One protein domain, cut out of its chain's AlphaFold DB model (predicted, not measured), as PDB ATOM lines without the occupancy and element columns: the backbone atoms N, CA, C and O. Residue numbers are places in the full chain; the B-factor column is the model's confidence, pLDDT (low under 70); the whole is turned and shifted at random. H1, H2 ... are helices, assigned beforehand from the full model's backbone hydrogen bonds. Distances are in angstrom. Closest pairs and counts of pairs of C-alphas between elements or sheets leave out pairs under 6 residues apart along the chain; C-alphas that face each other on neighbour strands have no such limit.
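What this domain is: This is residues 411 to 455 of the 458 residues of an uncharacterized protein of Spirochaetae bacterium HGW-Spirochaetae-1 (UniProt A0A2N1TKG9). Two short helices, H1 and H2, pack together at a steep angle, and a long loop runs from H2 out to one end of the domain, turns near Leu 436 and folds back to a longer helix, H3. H3 makes the other end of the long axis. The printed part has 45 residues with three named helices, in the order H1, H2, H3, and no named strand; the class is all helix. It is compact, with a radius of gyration of the C-alphas of 10.5 A, and its outline is elongated, spanning 34 by 19 by 13 A.

Where its parts are: H1, residues 411 to 416, begins at C-alpha 411 at (125.917, 143.900, 94.419) and is 8.9 A long from first to last C-alpha. H2, residues 423 to 430, is 10.4 A long and ends at C-alpha 430 at (117.976, 147.932, 84.976). H3, residues 444 to 454, is the longest helix, 15.9 A, and ends at C-alpha 454 at (118.935, 140.822, 105.796).

How they stand to each other: H1 touches H2; their closest C-alphas, those of Ala 414 and Phe 426, are 5.2 A apart. The two run the same way at a steep tilt of 50 degrees. H1 and H3 only just touch, with 3 pairs of C-alphas within 8 A; the closest, those of Tyr 413 and Ile 447, are 6.8 A apart. Their lines are about perpendicular, at 87 degrees. H2 and H3 are apart. Every O i to N i+4 pair is within hydrogen-bond range in H1, against 3 of 4 in H2 and 6 of 7 in H3.

The domain as a whole: The two C-alphas farthest apart, those of Leu 436 and Phe 455, are 34.1 A apart. The printed part has no cut. The link from H1 to H2 is short, with 6 residues, and the link from H2 to H3, residues 431 to 443, is long. The mean pLDDT of the printed part is 97.6, and no printed residue is under 70.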
ATOM      1  N   GLY A 411     125.051 144.880  95.078       98.06
ATOM      2  CA  GLY A 411     125.917 143.900  94.419       98.06
ATOM      3  C   GLY A 411     125.554 142.454  94.773       98.06
ATOM      4  O   GLY A 411     125.480 141.598  93.889       98.06
ATOM      5  N   SER A 412     125.271 142.176  96.049       98.38
ATOM      6  CA  SER A 412     124.875 140.823  96.459       98.38
ATOM      7  C   SER A 412     123.558 140.394  95.801       98.38
ATOM      8  O   SER A 412     123.462 139.268  95.329       98.38
ATOM      9  N   TYR A 413     122.597 141.315  95.654       98.69
ATOM     10  CA  TYR A 413     121.363 141.061  94.911       98.69
ATOM     11  C   TYR A 413     121.621 140.853  93.414       98.69
ATOM     12  O   TYR A 413     121.085 139.941  92.796       98.69
ATOM     13  N   ALA A 414     122.512 141.650  92.815       98.69
ATOM     14  CA  ALA A 414     122.928 141.445  91.429       98.69
ATOM     15  C   ALA A 414     123.454 140.011  91.214       98.69
ATOM     16  O   ALA A 414     123.111 139.365  90.227       98.69
ATOM     17  N   THR A 415     124.206 139.487  92.184       98.50
ATOM     18  CA  THR A 415     124.735 138.115  92.157       98.50
ATOM     19  C   THR A 415     123.619 137.067  92.160       98.50
ATOM     20  O   THR A 415     123.708 136.102  91.405       98.50
ATOM     21  N   THR A 416     122.537 137.262  92.928       98.50
ATOM     22  CA  THR A 416     121.389 136.329  92.919       98.50
ATOM     23  C   THR A 416     120.671 136.286  91.570       98.50
ATOM     24  O   THR A 416     119.974 135.321  91.280       98.50
ATOM     25  N   LEU A 417     120.853 137.313  90.736       98.44
ATOM     26  CA  LEU A 417     120.326 137.393  89.372       98.44
ATOM     27  C   LEU A 417     121.343 136.957  88.297       98.44
ATOM     28  O   LEU A 417     121.076 137.125  87.107       98.44
ATOM     29  N   GLY A 418     122.518 136.449  88.689       98.38
ATOM     30  CA  GLY A 418     123.602 136.097  87.764       98.38
ATOM     31  C   GLY A 418     124.297 137.305  87.119       98.38
ATOM     32  O   GLY A 418     124.951 137.165  86.087       98.38
ATOM     33  N   LEU A 419     124.146 138.501  87.694       98.44
ATOM     34  CA  LEU A 419     124.795 139.733  87.246       98.44
ATOM     35  C   LEU A 419     126.104 139.969  88.016       98.44
ATOM     36  O   LEU A 419     126.356 139.378  89.065       98.44
ATOM     37  N   HIS A 420     126.939 140.888  87.523       97.88
ATOM     38  CA  HIS A 420     128.156 141.286  88.233       97.88
ATOM     39  C   HIS A 420     127.831 141.875  89.615       97.88
ATOM     40  O   HIS A 420     126.948 142.726  89.728       97.88
ATOM     41  N   ASN A 421     128.594 141.470  90.639       97.50
ATOM     42  CA  ASN A 421     128.452 141.877  92.046       97.50
ATOM     43  C   ASN A 421     128.857 143.349  92.295       97.50
ATOM     44  O   ASN A 421     129.764 143.662  93.066       97.50
ATOM     45  N   THR A 422     128.224 144.282  91.592       96.75
ATOM     46  CA  THR A 422     128.470 145.721  91.693       96.75
ATOM     47  C   THR A 422     127.174 146.498  91.457       96.75
ATOM     48  O   THR A 422     126.231 145.999  90.843       96.75
ATOM     49  N   ILE A 423     127.135 147.759  91.908       96.44
ATOM     50  CA  ILE A 423     126.041 148.688  91.569       96.44
ATOM     51  C   ILE A 423     125.920 148.803  90.045       96.44
ATOM     52  O   ILE A 423     124.825 148.755  89.501       96.44
ATOM     53  N   GLU A 424     127.048 148.912  89.345       96.19
ATOM     54  CA  GLU A 424     127.068 149.040  87.890       96.19
ATOM     55  C   GLU A 424     126.525 147.795  87.174       96.19
ATOM     56  O   GLU A 424     125.768 147.941  86.215       96.19
ATOM     57  N   GLY A 425     126.835 146.591  87.667       97.69
ATOM     58  CA  GLY A 425     126.312 145.329  87.140       97.69
ATOM     59  C   GLY A 425     124.788 145.268  87.189       97.69
ATOM     60  O   GLY A 425     124.148 144.997  86.172       97.69
ATOM     61  N   PHE A 426     124.204 145.609  88.341       98.50
ATOM     62  CA  PHE A 426     122.753 145.716  88.501       98.50
ATOM     63  C   PHE A 426     122.154 146.800  87.596       98.50
ATOM     64  O   PHE A 426     121.250 146.528  86.805       98.50
ATOM     65  N   ILE A 427     122.698 148.021  87.644       98.19
ATOM     66  CA  ILE A 427     122.160 149.162  86.893       98.19
ATOM     67  C   ILE A 427     122.241 148.945  85.374       98.19
ATOM     68  O   ILE A 427     121.359 149.383  84.639       98.19
ATOM     69  N   THR A 428     123.239 148.208  84.886       98.00
ATOM     70  CA  THR A 428     123.344 147.827  83.467       98.00
ATOM     71  C   THR A 428     122.163 146.972  83.010       98.00
ATOM     72  O   THR A 428     121.696 147.122  81.881       98.00
ATOM     73  N   ALA A 429     121.653 146.088  83.869       98.06
ATOM     74  CA  ALA A 429     120.451 145.314  83.575       98.06
ATOM     75  C   ALA A 429     119.190 146.183  83.684       98.06
ATOM     76  O   ALA A 429     118.341 146.145  82.795       98.06
ATOM     77  N   VAL A 430     119.102 147.015  84.725       98.00
ATOM     78  CA  VAL A 430     117.976 147.932  84.976       98.00
ATOM     79  C   VAL A 430     117.758 148.900  83.803       98.00
ATOM     80  O   VAL A 430     116.628 149.117  83.378       98.00
ATOM     81  N   LYS A 431     118.826 149.417  83.189       96.94
ATOM     82  CA  LYS A 431     118.745 150.311  82.017       96.94
ATOM     83  C   LYS A 431     118.201 149.646  80.743       96.94
ATOM     84  O   LYS A 431     117.945 150.329  79.756       96.94
ATOM     85  N   LYS A 432     118.004 148.324  80.734       95.94
ATOM     86  CA  LYS A 432     117.358 147.606  79.619       95.94
ATOM     87  C   LYS A 432     115.835 147.545  79.757       95.94
ATOM     88  O   LYS A 432     115.170 147.095  78.820       95.94
ATOM     89  N   GLN A 433     115.288 147.992  80.890       95.88
ATOM     90  CA  GLN A 433     113.850 147.993  81.123       95.88
ATOM     91  C   GLN A 433     113.121 148.887  80.118       95.88
ATOM     92  O   GLN A 433     113.536 150.010  79.806       95.88
ATOM     93  N   ASN A 434     112.022 148.361  79.594       95.69
ATOM     94  CA  ASN A 434     111.052 149.097  78.798       95.69
ATOM     95  C   ASN A 434     109.685 148.414  78.864       95.69
ATOM     96  O   ASN A 434     109.595 147.292  79.353       95.69
ATOM     97  N   ARG A 435     108.627 149.044  78.347       94.75
ATOM     98  CA  ARG A 435     107.266 148.488  78.441       94.75
ATOM     99  C   ARG A 435     107.097 147.082  77.845       94.75
ATOM    100  O   ARG A 435     106.210 146.367  78.285       94.75
ATOM    101  N   LEU A 436     107.918 146.689  76.862       94.62
ATOM    102  CA  LEU A 436     107.881 145.350  76.244       94.62
ATOM    103  C   LEU A 436     108.805 144.340  76.945       94.62
ATOM    104  O   LEU A 436     108.807 143.163  76.606       94.62
ATOM    105  N   ASN A 437     109.627 144.794  77.891       93.19
ATOM    106  CA  ASN A 437     110.558 143.973  78.658       93.19
ATOM    107  C   ASN A 437     110.753 144.596  80.048       93.19
ATOM    108  O   ASN A 437     111.801 145.184  80.346       93.19
ATOM    109  N   TRP A 438     109.698 144.540  80.861       95.12
ATOM    110  CA  TRP A 438     109.705 145.029  82.235       95.12
ATOM    111  C   TRP A 438     109.961 143.857  83.176       95.12
ATOM    112  O   TRP A 438     109.157 142.930  83.252       95.12
ATOM    113  N   ARG A 439     111.101 143.886  83.862       97.56
ATOM    114  CA  ARG A 439     111.545 142.809  84.750       97.56
ATOM    115  C   ARG A 439     111.316 143.247  86.184       97.56
ATOM    116  O   ARG A 439     111.988 144.160  86.667       97.56
ATOM    117  N   GLU A 440     110.352 142.620  86.848       97.62
ATOM    118  CA  GLU A 440     109.945 142.966  88.211       97.62
ATOM    119  C   GLU A 440     111.116 142.866  89.198       97.62
ATOM    120  O   GLU A 440     111.309 143.748  90.035       97.62
ATOM    121  N   GLU A 441     111.981 141.869  89.018       98.44
ATOM    122  CA  GLU A 441     113.186 141.658  89.815       98.44
ATOM    123  C   GLU A 441     114.220 142.792  89.689       98.44
ATOM    124  O   GLU A 441     115.172 142.852  90.463       98.44
ATOM    125  N   LEU A 442     114.057 143.711  88.736       98.50
ATOM    126  CA  LEU A 442     114.913 144.886  88.553       98.50
ATOM    127  C   LEU A 442     114.272 146.184  89.080       98.50
ATOM    128  O   LEU A 442     114.793 147.268  88.814       98.50
ATOM    129  N   THR A 443     113.151 146.107  89.802       98.62
ATOM    130  CA  THR A 443     112.472 147.267  90.408       98.62
ATOM    131  C   THR A 443     113.017 147.597  91.800       98.62
ATOM    132  O   THR A 443     113.586 146.737  92.473       98.62
ATOM    133  N   ALA A 444     112.830 148.845  92.257       98.69
ATOM    134  CA  ALA A 444     113.289 149.288  93.578       98.69
ATOM    135  C   ALA A 444     112.662 148.479  94.724       98.69
ATOM    136  O   ALA A 444     113.357 148.138  95.677       98.69
ATOM    137  N   GLY A 445     111.373 148.137  94.619       98.50
ATOM    138  CA  GLY A 445     110.664 147.380  95.652       98.50
ATOM    139  C   GLY A 445     111.308 146.021  95.931       98.50
ATOM    140  O   GLY A 445     111.655 145.739  97.075       98.50
ATOM    141  N   VAL A 446     111.565 145.228  94.884       98.75
ATOM    142  CA  VAL A 446     112.089 143.859  95.037       98.75
ATOM    143  C   VAL A 446     113.499 143.843  95.631       98.75
ATOM    144  O   VAL A 446     113.779 143.089  96.564       98.75
ATOM    145  N   ILE A 447     114.398 144.701  95.143       98.81
ATOM    146  CA  ILE A 447     115.751 144.794  95.708       98.81
ATOM    147  C   ILE A 447     115.738 145.348  97.138       98.81
ATOM    148  O   ILE A 447     116.504 144.877  97.982       98.81
ATOM    149  N   ASN A 448     114.858 146.309  97.439       98.88
ATOM    150  CA  ASN A 448     114.697 146.812  98.797       98.88
ATOM    151  C   ASN A 448     114.243 145.690  99.732       98.88
ATOM    152  O   ASN A 448     114.833 145.529 100.796       98.88
ATOM    153  N   ASP A 449     113.273 144.868  99.332       98.75
ATOM    154  CA  ASP A 449     112.820 143.727 100.130       98.75
ATOM    155  C   ASP A 449     113.930 142.707 100.372       98.75
ATOM    156  O   ASP A 449     114.130 142.274 101.512       98.75
ATOM    157  N   TYR A 450     114.720 142.385  99.343       98.75
ATOM    158  CA  TYR A 450     115.905 141.546  99.504       98.75
ATOM    159  C   TYR A 450     116.855 142.110 100.571       98.75
ATOM    160  O   TYR A 450     117.283 141.364 101.459       98.75
ATOM    161  N   ILE A 451     117.153 143.414 100.532       98.75
ATOM    162  CA  ILE A 451     118.023 144.072 101.517       98.75
ATOM    163  C   ILE A 451     117.384 144.025 102.912       98.75
ATOM    164  O   ILE A 451     118.025 143.561 103.854       98.75
ATOM    165  N   ARG A 452     116.114 144.426 103.055       98.50
ATOM    166  CA  ARG A 452     115.387 144.467 104.339       98.50
ATOM    167  C   ARG A 452     115.342 143.115 105.038       98.50
ATOM    168  O   ARG A 452     115.474 143.057 106.258       98.50
ATOM    169  N   VAL A 453     115.184 142.021 104.288       98.12
ATOM    170  CA  VAL A 453     115.205 140.662 104.855       98.12
ATOM    171  C   VAL A 453     116.515 140.388 105.599       98.12
ATOM    172  O   VAL A 453     116.476 139.750 106.649       98.12
ATOM    173  N   GLY A 454     117.640 140.928 105.123       97.75
ATOM    174  CA  GLY A 454     118.935 140.822 105.796       97.75
ATOM    175  C   GLY A 454     118.967 141.453 107.190       97.75
ATOM    176  O   GLY A 454     119.728 141.014 108.044       97.75
ATOM    177  N   PHE A 455     118.086 142.415 107.460       96.88
ATOM    178  CA  PHE A 455     118.020 143.180 108.708       96.88
ATOM    179  C   PHE A 455     116.843 142.799 109.611       96.88
ATOM    180  O   PHE A 455     116.578 143.468 110.614       96.88
TER     181      PHE A 455